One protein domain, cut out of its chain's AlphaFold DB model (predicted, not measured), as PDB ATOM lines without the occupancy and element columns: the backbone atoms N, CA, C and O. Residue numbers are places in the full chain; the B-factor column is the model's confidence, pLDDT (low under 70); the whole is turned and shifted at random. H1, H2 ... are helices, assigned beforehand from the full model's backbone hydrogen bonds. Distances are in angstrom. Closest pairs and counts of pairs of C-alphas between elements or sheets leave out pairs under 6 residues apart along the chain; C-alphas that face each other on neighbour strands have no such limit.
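This is residues 151 to 232 of the 318 residues of an uncharacterized protein of Corynebacterium amycolatum (UniProt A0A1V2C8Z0). H1, H4 and H5 lie side by side in a row with H4 in the middle; the longest helix, H2, crosses one side of the row, and short H3 packs on H5. The 82 printed residues, all helix in class, hold five named helices, H1 to H5 along the chain. The whole is compact, radius of gyration of the C-alphas 11.8 A, spans 31 by 27 by 19 A.

H2, residues 173 to 186, touches H4, residues 206 to 218, with residues 177 to 181 alone; closest C-alphas Val 178 and Leu 218, 6.6 A. H4 touches H1, residues 151 to 161, at a shallow tilt of 31 degrees, opposite ways; closest C-alphas Tyr 155 and Ile 217, 6.5 A. H4 and H5, residues 220 to 231, form a helical hairpin; closest C-alphas Val 215 and Gln 223, 6.3 A. H3, residues 191 to 196, touches H5; closest C-alphas Ala 191 and Leu 225, 4.7 A. O i to N i+4 pairs are within hydrogen-bond range throughout H1, H2 and H3, in 7 of 9 in H4 and 5 of 8 in H5.

H2 is 20.0 A long, H4 and H5 17.6 A each. H1 begins at C-alpha 151 (34.198, -37.709, -29.725); H5 ends at C-alpha 231 (58.753, -25.887, -33.955).

The printed part has no cut; the H1 to H2 link is long. Residue 170 is under pLDDT 70.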
ATOM      1  N   LYS A 151      32.941 -38.432 -29.925       93.00
ATOM      2  CA  LYS A 151      34.198 -37.709 -29.725       93.00
ATOM      3  C   LYS A 151      34.970 -38.260 -28.528       93.00
ATOM      4  O   LYS A 151      36.175 -38.469 -28.631       93.00
ATOM      5  N   HIS A 152      34.266 -38.525 -27.430       93.88
ATOM      6  CA  HIS A 152      34.821 -39.184 -26.251       93.88
ATOM      7  C   HIS A 152      35.289 -40.605 -26.582       93.88
ATOM      8  O   HIS A 152      36.428 -40.957 -26.295       93.88
ATOM      9  N   ASP A 153      34.468 -41.386 -27.288       93.00
ATOM     10  CA  ASP A 153      34.826 -42.750 -27.692       93.00
ATOM     11  C   ASP A 153      36.062 -42.765 -28.611       93.00
ATOM     12  O   ASP A 153      36.969 -43.584 -28.440       93.00
ATOM     13  N   LYS A 154      36.152 -41.817 -29.560       95.75
ATOM     14  CA  LYS A 154      37.340 -41.647 -30.414       95.75
ATOM     15  C   LYS A 154      38.577 -41.264 -29.598       95.75
ATOM     16  O   LYS A 154      39.649 -41.814 -29.853       95.75
ATOM     17  N   TYR A 155      38.437 -40.344 -28.646       95.94
ATOM     18  CA  TYR A 155      39.516 -39.944 -27.742       95.94
ATOM     19  C   TYR A 155      40.024 -41.143 -26.934       95.94
ATOM     20  O   TYR A 155      41.205 -41.469 -27.028       95.94
ATOM     21  N   LEU A 156      39.133 -41.860 -26.236       94.81
ATOM     22  CA  LEU A 156      39.495 -43.012 -25.405       94.81
ATOM     23  C   LEU A 156      40.221 -44.078 -26.215       94.81
ATOM     24  O   LEU A 156      41.274 -44.563 -25.804       94.81
ATOM     25  N   LYS A 157      39.685 -44.411 -27.394       95.12
ATOM     26  CA  LYS A 157      40.306 -45.378 -28.299       95.12
ATOM     27  C   LYS A 157      41.703 -44.928 -28.731       95.12
ATOM     28  O   LYS A 157      42.614 -45.746 -28.768       95.12
ATOM     29  N   THR A 158      41.872 -43.648 -29.059       96.62
ATOM     30  CA  THR A 158      43.165 -43.103 -29.504       96.62
ATOM     31  C   THR A 158      44.198 -43.148 -28.381       96.62
ATOM     32  O   THR A 158      45.292 -43.659 -28.604       96.62
ATOM     33  N   MET A 159      43.839 -42.699 -27.174       95.56
ATOM     34  CA  MET A 159      44.734 -42.726 -26.010       95.56
ATOM     35  C   MET A 159      45.113 -44.151 -25.609       95.56
ATOM     36  O   MET A 159      46.295 -44.460 -25.476       95.56
ATOM     37  N   THR A 160      44.126 -45.049 -25.533       94.38
ATOM     38  CA  THR A 160      44.349 -46.466 -25.197       94.38
ATOM     39  C   THR A 160      45.281 -47.133 -26.209       94.38
ATOM     40  O   THR A 160      46.233 -47.805 -25.825       94.38
ATOM     41  N   ASN A 161      45.067 -46.907 -27.512       95.69
ATOM     42  CA  ASN A 161      45.934 -47.453 -28.562       95.69
ATOM     43  C   ASN A 161      47.366 -46.902 -28.504       95.69
ATOM     44  O   ASN A 161      48.292 -47.565 -28.966       95.69
ATOM     45  N   ALA A 162      47.548 -45.695 -27.966       94.31
ATOM     46  CA  ALA A 162      48.856 -45.081 -27.769       94.31
ATOM     47  C   ALA A 162      49.541 -45.511 -26.457       94.31
ATOM     48  O   ALA A 162      50.683 -45.105 -26.220       94.31
ATOM     49  N   GLY A 163      48.866 -46.318 -25.629       95.00
ATOM     50  CA  GLY A 163      49.343 -46.736 -24.313       95.00
ATOM     51  C   GLY A 163      49.294 -45.629 -23.258       95.00
ATOM     52  O   GLY A 163      50.054 -45.701 -22.301       95.00
ATOM     53  N   ILE A 164      48.454 -44.606 -23.444       93.38
ATOM     54  CA  ILE A 164      48.280 -43.497 -22.495       93.38
ATOM     55  C   ILE A 164      47.144 -43.844 -21.537       93.38
ATOM     56  O   ILE A 164      46.034 -44.172 -21.975       93.38
ATOM     57  N   GLU A 165      47.409 -43.761 -20.234       91.19
ATOM     58  CA  GLU A 165      46.407 -44.046 -19.210       91.19
ATOM     59  C   GLU A 165      45.320 -42.960 -19.198       91.19
ATOM     60  O   GLU A 165      45.587 -41.766 -19.041       91.19
ATOM     61  N   VAL A 166      44.057 -43.375 -19.339       91.19
ATOM     62  CA  VAL A 166      42.909 -42.475 -19.198       91.19
ATOM     63  C   VAL A 166      42.189 -42.763 -17.893       91.19
ATOM     64  O   VAL A 166      41.552 -43.805 -17.738       91.19
ATOM     65  N   ARG A 167      42.241 -41.800 -16.972       89.69
ATOM     66  CA  ARG A 167      41.455 -41.831 -15.740       89.69
ATOM     67  C   ARG A 167      40.005 -41.484 -16.050       89.69
ATOM     68  O   ARG A 167      39.735 -40.558 -16.816       89.69
ATOM     69  N   SER A 168      39.081 -42.221 -15.450       83.50
ATOM     70  CA  SER A 168      37.641 -41.967 -15.526       83.50
ATOM     71  C   SER A 168      37.178 -40.981 -14.441       83.50
ATOM     72  O   SER A 168      37.901 -40.706 -13.484       83.50
ATOM     73  N   GLY A 169      35.958 -40.450 -14.587       76.31
ATOM     74  CA  GLY A 169      35.348 -39.496 -13.648       76.31
ATOM     75  C   GLY A 169      35.441 -38.036 -14.105       76.31
ATOM     76  O   GLY A 169      36.077 -37.751 -15.111       76.31
ATOM     77  N   SER A 170      34.814 -37.120 -13.353       66.00
ATOM     78  CA  SER A 170      34.716 -35.675 -13.665       66.00
ATOM     79  C   SER A 170      36.044 -34.905 -13.587       66.00
ATOM     80  O   SER A 170      36.137 -33.735 -13.966       66.00
ATOM     81  N   THR A 171      37.070 -35.551 -13.040       78.31
ATOM     82  CA  THR A 171      38.470 -35.109 -13.015       78.31
ATOM     83  C   THR A 171      39.356 -36.045 -13.840       78.31
ATOM     84  O   THR A 171      40.567 -36.109 -13.633       78.31
ATOM     85  N   GLY A 172      38.741 -36.830 -14.725       87.62
ATOM     86  CA  GLY A 172      39.414 -37.770 -15.601       87.62
ATOM     87  C   GLY A 172      40.205 -37.068 -16.701       87.62
ATOM     88  O   GLY A 172      40.008 -35.882 -16.979       87.62
ATOM     89  N   THR A 173      41.090 -37.815 -17.365       91.50
ATOM     90  CA  THR A 173      42.010 -37.262 -18.375       91.50
ATOM     91  C   THR A 173      41.258 -36.547 -19.505       91.50
ATOM     92  O   THR A 173      41.694 -35.493 -19.961       91.50
ATOM     93  N   TYR A 174      40.088 -37.066 -19.903       93.81
ATOM     94  CA  TYR A 174      39.243 -36.443 -20.925       93.81
ATOM     95  C   TYR A 174      38.751 -35.049 -20.523       93.81
ATOM     96  O   TYR A 174      38.872 -34.115 -21.309       93.81
ATOM     97  N   ASP A 175      38.209 -34.893 -19.313       92.88
ATOM     98  CA  ASP A 175      37.645 -33.616 -18.864       92.88
ATOM     99  C   ASP A 175      38.738 -32.561 -18.671       92.88
ATOM    100  O   ASP A 175      38.542 -31.389 -18.994       92.88
ATOM    101  N   VAL A 176      39.918 -32.985 -18.206       93.75
ATOM    102  CA  VAL A 176      41.112 -32.131 -18.151       93.75
ATOM    103  C   VAL A 176      41.514 -31.673 -19.556       93.75
ATOM    104  O   VAL A 176      41.772 -30.487 -19.755       93.75
ATOM    105  N   ASP A 177      41.507 -32.565 -20.548       96.12
ATOM    106  CA  ASP A 177      41.845 -32.206 -21.930       96.12
ATOM    107  C   ASP A 177      40.799 -31.316 -22.605       96.12
ATOM    108  O   ASP A 177      41.148 -30.424 -23.380       96.12
ATOM    109  N   VAL A 178      39.517 -31.498 -22.286       96.19
ATOM    110  CA  VAL A 178      38.457 -30.587 -22.735       96.19
ATOM    111  C   VAL A 178      38.694 -29.180 -22.183       96.19
ATOM    112  O   VAL A 178      38.679 -28.226 -22.962       96.19
ATOM    113  N   LYS A 179      38.997 -29.045 -20.886       96.00
ATOM    114  CA  LYS A 179      39.340 -27.750 -20.274       96.00
ATOM    115  C   LYS A 179      40.615 -27.154 -20.857       96.00
ATOM    116  O   LYS A 179      40.685 -25.952 -21.087       96.00
ATOM    117  N   MET A 180      41.610 -27.983 -21.169       96.19
ATOM    118  CA  MET A 180      42.818 -27.518 -21.847       96.19
ATOM    119  C   MET A 180      42.503 -26.939 -23.233       96.19
ATOM    120  O   MET A 180      43.022 -25.886 -23.593       96.19
ATOM    121  N   CYS A 181      41.609 -27.574 -23.995       97.69
ATOM    122  CA  CYS A 181      41.113 -27.019 -25.254       97.69
ATOM    123  C   CYS A 181      40.360 -25.692 -25.081       97.69
ATOM    124  O   CYS A 181      40.428 -24.839 -25.965       97.69
ATOM    125  N   GLU A 182      39.626 -25.509 -23.985       97.69
ATOM    126  CA  GLU A 182      38.975 -24.234 -23.664       97.69
ATOM    127  C   GLU A 182      40.006 -23.146 -23.349       97.69
ATOM    128  O   GLU A 182      39.911 -22.063 -23.922       97.69
ATOM    129  N   ALA A 183      41.031 -23.462 -22.551       96.44
ATOM    130  CA  ALA A 183      42.131 -22.552 -22.226       96.44
ATOM    131  C   ALA A 183      42.939 -22.129 -23.467       96.44
ATOM    132  O   ALA A 183      43.333 -20.973 -23.598       96.44
ATOM    133  N   MET A 184      43.149 -23.037 -24.428       96.62
ATOM    134  CA  MET A 184      43.775 -22.681 -25.707       96.62
ATOM    135  C   MET A 184      42.901 -21.719 -26.521       96.62
ATOM    136  O   MET A 184      43.385 -20.715 -27.033       96.62
ATOM    137  N   ARG A 185      41.586 -21.970 -26.601       97.12
ATOM    138  CA  ARG A 185      40.657 -21.094 -27.340       97.12
ATOM    139  C   ARG A 185      40.472 -19.723 -26.701       97.12
ATOM    140  O   ARG A 185      40.223 -18.760 -27.423       97.12
ATOM    141  N   SER A 186      40.529 -19.639 -25.374       95.88
ATOM    142  CA  SER A 186      40.444 -18.368 -24.651       95.88
ATOM    143  C   SER A 186      41.743 -17.561 -24.720       95.88
ATOM    144  O   SER A 186      41.727 -16.380 -24.383       95.88
ATOM    145  N   GLY A 187      42.846 -18.178 -25.161       90.81
ATOM    146  CA  GLY A 187      44.183 -17.590 -25.130       90.81
ATOM    147  C   GLY A 187      44.848 -17.641 -23.751       90.81
ATOM    148  O   GLY A 187      45.915 -17.068 -23.582       90.81
ATOM    149  N   GLU A 188      44.243 -18.319 -22.771       90.12
ATOM    150  CA  GLU A 188      44.843 -18.551 -21.450       90.12
ATOM    151  C   GLU A 188      46.046 -19.500 -21.521       90.12
ATOM    152  O   GLU A 188      46.949 -19.413 -20.696       90.12
ATOM    153  N   LYS A 189      46.061 -20.404 -22.507       93.56
ATOM    154  CA  LYS A 189      47.173 -21.323 -22.765       93.56
ATOM    155  C   LYS A 189      47.730 -21.087 -24.166       93.56
ATOM    156  O   LYS A 189      47.044 -21.316 -25.161       93.56
ATOM    157  N   THR A 190      48.976 -20.640 -24.230       94.25
ATOM    158  CA  THR A 190      49.706 -20.287 -25.456       94.25
ATOM    159  C   THR A 190      50.556 -21.449 -25.978       94.25
ATOM    160  O   THR A 190      50.735 -22.464 -25.303       94.25
ATOM    161  N   ALA A 191      51.144 -21.300 -27.171       94.69
ATOM    162  CA  ALA A 191      52.138 -22.248 -27.680       94.69
ATOM    163  C   ALA A 191      53.355 -22.382 -26.740       94.69
ATOM    164  O   ALA A 191      53.906 -23.473 -26.603       94.69
ATOM    165  N   TRP A 192      53.743 -21.304 -26.048       93.62
ATOM    166  CA  TRP A 192      54.805 -21.356 -25.041       93.62
ATOM    167  C   TRP A 192      54.410 -22.235 -23.856       93.62
ATOM    168  O   TRP A 192      55.180 -23.104 -23.461       93.62
ATOM    169  N   ASP A 193      53.189 -22.082 -23.340       92.56
ATOM    170  CA  ASP A 193      52.696 -22.903 -22.227       92.56
ATOM    171  C   ASP A 193      52.607 -24.383 -22.610       92.56
ATOM    172  O   ASP A 193      52.871 -25.260 -21.789       92.56
ATOM    173  N   LEU A 194      52.264 -24.682 -23.864       93.94
ATOM    174  CA  LEU A 194      52.319 -26.048 -24.380       93.94
ATOM    175  C   LEU A 194      53.768 -26.560 -24.441       93.94
ATOM    176  O   LEU A 194      54.053 -27.680 -24.014       93.94
ATOM    177  N   ALA A 195      54.700 -25.753 -24.943       93.00
ATOM    178  CA  ALA A 195      56.105 -26.134 -25.035       93.00
ATOM    179  C   ALA A 195      56.748 -26.364 -23.655       93.00
ATOM    180  O   ALA A 195      57.539 -27.301 -23.519       93.00
ATOM    181  N   ASP A 196      56.398 -25.541 -22.663       89.94
ATOM    182  CA  ASP A 196      56.970 -25.528 -21.313       89.94
ATOM    183  C   ASP A 196      56.209 -26.446 -20.337       89.94
ATOM    184  O   ASP A 196      56.731 -27.471 -19.893       89.94
ATOM    185  N   LEU A 197      54.936 -26.144 -20.052       88.38
ATOM    186  CA  LEU A 197      54.144 -26.831 -19.022       88.38
ATOM    187  C   LEU A 197      53.675 -28.218 -19.469       88.38
ATOM    188  O   LEU A 197      53.758 -29.179 -18.703       88.38
ATOM    189  N   GLU A 198      53.208 -28.333 -20.714       91.62
ATOM    190  CA  GLU A 198      52.811 -29.626 -21.299       91.62
ATOM    191  C   GLU A 198      53.996 -30.367 -21.934       91.62
ATOM    192  O   GLU A 198      53.843 -31.488 -22.428       91.62
ATOM    193  N   ARG A 199      55.185 -29.751 -21.889       90.19
ATOM    194  CA  ARG A 199      56.470 -30.319 -22.304       90.19
ATOM    195  C   ARG A 199      56.517 -30.755 -23.764       90.19
ATOM    196  O   ARG A 199      57.260 -31.677 -24.094       90.19
ATOM    197  N   LEU A 200      55.786 -30.088 -24.661       91.25
ATOM    198  CA  LEU A 200      55.815 -30.425 -26.093       91.25
ATOM    199  C   LEU A 200      57.220 -30.303 -26.701       91.25
ATOM    200  O   LEU A 200      57.536 -31.019 -27.644       91.25
ATOM    201  N   SER A 201      58.077 -29.459 -26.126       83.69
ATOM    202  CA  SER A 201      59.484 -29.328 -26.521       83.69
ATOM    203  C   SER A 201      60.370 -30.515 -26.102       83.69
ATOM    204  O   SER A 201      61.510 -30.623 -26.554       83.69
ATOM    205  N   THR A 202      59.878 -31.413 -25.241       85.00
ATOM    206  CA  THR A 202      60.635 -32.551 -24.706       85.00
ATOM    207  C   THR A 202      60.267 -33.840 -25.448       85.00
ATOM    208  O   THR A 202      59.126 -34.303 -25.342       85.00
ATOM    209  N   PRO A 203      61.217 -34.477 -26.160       79.31
ATOM    210  CA  PRO A 203      60.987 -35.780 -26.772       79.31
ATOM    211  C   PRO A 203      60.548 -36.824 -25.739       79.31
ATOM    212  O   PRO A 203      61.026 -36.828 -24.604       79.31
ATOM    213  N   ASP A 204      59.649 -37.717 -26.151       84.94
ATOM    214  CA  ASP A 204      59.173 -38.870 -25.374       84.94
ATOM    215  C   ASP A 204      58.416 -38.557 -24.066       84.94
ATOM    216  O   ASP A 204      58.067 -39.487 -23.334       84.94
ATOM    217  N   ASP A 205      58.092 -37.292 -23.771       90.44
ATOM    218  CA  ASP A 205      57.246 -36.965 -22.618       90.44
ATOM    219  C   ASP A 205      55.796 -37.442 -22.851       90.44
ATOM    220  O   ASP A 205      55.191 -37.221 -23.906       90.44
ATOM    221  N   GLU A 206      55.230 -38.144 -21.867       91.25
ATOM    222  CA  GLU A 206      53.883 -38.712 -21.969       91.25
ATOM    223  C   GLU A 206      52.813 -37.620 -22.099       91.25
ATOM    224  O   GLU A 206      51.880 -37.773 -22.894       91.25
ATOM    225  N   ASN A 207      52.981 -36.483 -21.408       90.81
ATOM    226  CA  ASN A 207      52.061 -35.354 -21.532       90.81
ATOM    227  C   ASN A 207      52.141 -34.746 -22.930       90.81
ATOM    228  O   ASN A 207      51.100 -34.510 -23.545       90.81
ATOM    229  N   ALA A 208      53.346 -34.593 -23.480       93.62
ATOM    230  CA  ALA A 208      53.532 -34.112 -24.844       93.62
ATOM    231  C   ALA A 208      52.826 -35.015 -25.866       93.62
ATOM    232  O   ALA A 208      52.122 -34.526 -26.754       93.62
ATOM    233  N   ARG A 209      52.966 -36.342 -25.728       94.81
ATOM    234  CA  ARG A 209      52.274 -37.320 -26.586       94.81
ATOM    235  C   ARG A 209      50.755 -37.229 -26.433       94.81
ATOM    236  O   ARG A 209      50.038 -37.261 -27.433       94.81
ATOM    237  N   ARG A 210      50.260 -37.085 -25.201       95.69
ATOM    238  CA  ARG A 210      48.834 -36.902 -24.898       95.69
ATOM    239  C   ARG A 210      48.273 -35.660 -25.585       95.69
ATOM    240  O   ARG A 210      47.269 -35.768 -26.286       95.69
ATOM    241  N   VAL A 211      48.929 -34.506 -25.461       96.62
ATOM    242  CA  VAL A 211      48.474 -33.260 -26.102       96.62
ATOM    243  C   VAL A 211      48.435 -33.400 -27.626       96.62
ATOM    244  O   VAL A 211      47.420 -33.086 -28.247       96.62
ATOM    245  N   GLN A 212      49.489 -33.956 -28.229       96.56
ATOM    246  CA  GLN A 212      49.562 -34.172 -29.681       96.56
ATOM    247  C   GLN A 212      48.443 -35.080 -30.217       96.56
ATOM    248  O   GLN A 212      47.998 -34.910 -31.351       96.56
ATOM    249  N   LEU A 213      47.963 -36.034 -29.415       97.12
ATOM    250  CA  LEU A 213      46.855 -36.915 -29.791       97.12
ATOM    251  C   LEU A 213      45.483 -36.302 -29.502       97.12
ATOM    252  O   LEU A 213      44.540 -36.517 -30.270       97.12
ATOM    253  N   MET A 214      45.348 -35.556 -28.402       97.12
ATOM    254  CA  MET A 214      44.061 -35.002 -27.993       97.12
ATOM    255  C   MET A 214      43.643 -33.823 -28.868       97.12
ATOM    256  O   MET A 214      42.473 -33.757 -29.245       97.12
ATOM    257  N   VAL A 215      44.567 -32.930 -29.243       98.19
ATOM    258  CA  VAL A 215      44.235 -31.680 -29.948       98.19
ATOM    259  C   VAL A 215      43.527 -31.938 -31.283       98.19
ATOM    260  O   VAL A 215      42.417 -31.422 -31.450       98.19
ATOM    261  N   PRO A 216      44.013 -32.827 -32.174       98.06
ATOM    262  CA  PRO A 216      43.312 -33.163 -33.419       98.06
ATOM    263  C   PRO A 216      41.895 -33.730 -33.228       98.06
ATOM    264  O   PRO A 216      41.090 -33.750 -34.164       98.06
ATOM    265  N   ILE A 217      41.578 -34.252 -32.039       97.81
ATOM    266  CA  ILE A 217      40.280 -34.855 -31.721       97.81
ATOM    267  C   ILE A 217      39.368 -33.838 -31.031       97.81
ATOM    268  O   ILE A 217      38.196 -33.721 -31.393       97.81
ATOM    269  N   LEU A 218      39.879 -33.135 -30.019       97.38
ATOM    270  CA  LEU A 218      39.119 -32.291 -29.101       97.38
ATOM    271  C   LEU A 218      39.036 -30.830 -29.541       97.38
ATOM    272  O   LEU A 218      37.970 -30.213 -29.421       97.38
ATOM    273  N   CYS A 219      40.101 -30.296 -30.115       97.94
ATOM    274  CA  CYS A 219      40.168 -28.920 -30.579       97.94
ATOM    275  C   CYS A 219      41.058 -28.795 -31.818       97.94
ATOM    276  O   CYS A 219      42.086 -28.128 -31.767       97.94
ATOM    277  N   PRO A 220      40.665 -29.404 -32.955       97.94
ATOM    278  CA  PRO A 220      41.471 -29.365 -34.178       97.94
ATOM    279  C   PRO A 220      41.698 -27.939 -34.701       97.94
ATOM    280  O   PRO A 220      42.653 -27.693 -35.429       97.94
ATOM    281  N   ASP A 221      40.849 -26.988 -34.309       98.00
ATOM    282  CA  ASP A 221      41.019 -25.558 -34.564       98.00
ATOM    283  C   ASP A 221      42.275 -24.955 -33.900       98.00
ATOM    284  O   ASP A 221      42.814 -23.963 -34.386       98.00
ATOM    285  N   GLN A 222      42.786 -25.584 -32.838       98.12
ATOM    286  CA  GLN A 222      43.965 -25.153 -32.080       98.12
ATOM    287  C   GLN A 222      45.251 -25.893 -32.476       98.12
ATOM    288  O   GLN A 222      46.276 -25.736 -31.819       98.12
ATOM    289  N   GLN A 223      45.236 -26.677 -33.565       97.81
ATOM    290  CA  GLN A 223      46.413 -27.437 -34.014       97.81
ATOM    291  C   GLN A 223      47.648 -26.549 -34.236       97.81
ATOM    292  O   GLN A 223      48.762 -26.951 -33.923       97.81
ATOM    293  N   HIS A 224      47.439 -25.317 -34.698       96.19
ATOM    294  CA  HIS A 224      48.511 -24.356 -34.936       96.19
ATOM    295  C   HIS A 224      49.358 -24.053 -33.683       96.19
ATOM    296  O   HIS A 224      50.560 -23.859 -33.816       96.19
ATOM    297  N   LEU A 225      48.772 -24.070 -32.477       96.06
ATOM    298  CA  LEU A 225      49.518 -23.857 -31.228       96.06
ATOM    299  C   LEU A 225      50.436 -25.039 -30.904       96.06
ATOM    300  O   LEU A 225      51.542 -24.846 -30.411       96.06
ATOM    301  N   VAL A 226      49.984 -26.265 -31.191       96.31
ATOM    302  CA  VAL A 226      50.799 -27.480 -31.043       96.31
ATOM    303  C   VAL A 226      51.951 -27.458 -32.039       96.31
ATOM    304  O   VAL A 226      53.086 -27.732 -31.662       96.31
ATOM    305  N   ASP A 227      51.675 -27.095 -33.290       95.44
ATOM    306  CA  ASP A 227      52.693 -27.026 -34.338       95.44
ATOM    307  C   ASP A 227      53.762 -25.964 -34.010       95.44
ATOM    308  O   ASP A 227      54.954 -26.225 -34.165       95.44
ATOM    309  N   GLU A 228      53.356 -24.799 -33.494       94.19
ATOM    310  CA  GLU A 228      54.266 -23.742 -33.027       94.19
ATOM    311  C   GLU A 228      55.079 -24.173 -31.793       94.19
ATOM    312  O   GLU A 228      56.291 -23.958 -31.736       94.19
ATOM    313  N   ALA A 229      54.446 -24.833 -30.818       93.62
ATOM    314  CA  ALA A 229      55.136 -25.369 -29.644       93.62
ATOM    315  C   ALA A 229      56.219 -26.391 -30.029       93.62
ATOM    316  O   ALA A 229      57.302 -26.407 -29.442       93.62
ATOM    317  N   LEU A 230      55.935 -27.228 -31.033       92.19
ATOM    318  CA  LEU A 230      56.855 -28.239 -31.552       92.19
ATOM    319  C   LEU A 230      57.948 -27.663 -32.461       92.19
ATOM    320  O   LEU A 230      59.003 -28.283 -32.586       92.19
ATOM    321  N   SER A 231      57.731 -26.505 -33.097       91.19
ATOM    322  CA  SER A 231      58.753 -25.887 -33.955       91.19
ATOM    323  C   SER A 231      59.933 -25.332 -33.154       91.19
ATOM    324  O   SER A 231      61.025 -25.165 -33.696       91.19
ATOM    325  N   GLY A 232      59.725 -25.072 -31.858       85.25
ATOM    326  CA  GLY A 232      60.706 -24.429 -30.988       85.25
ATOM    327  C   GLY A 232      60.763 -22.907 -31.144       85.25
ATOM    328  O   GLY A 232      61.651 -22.284 -30.559       85.25
TER     329      GLY A 232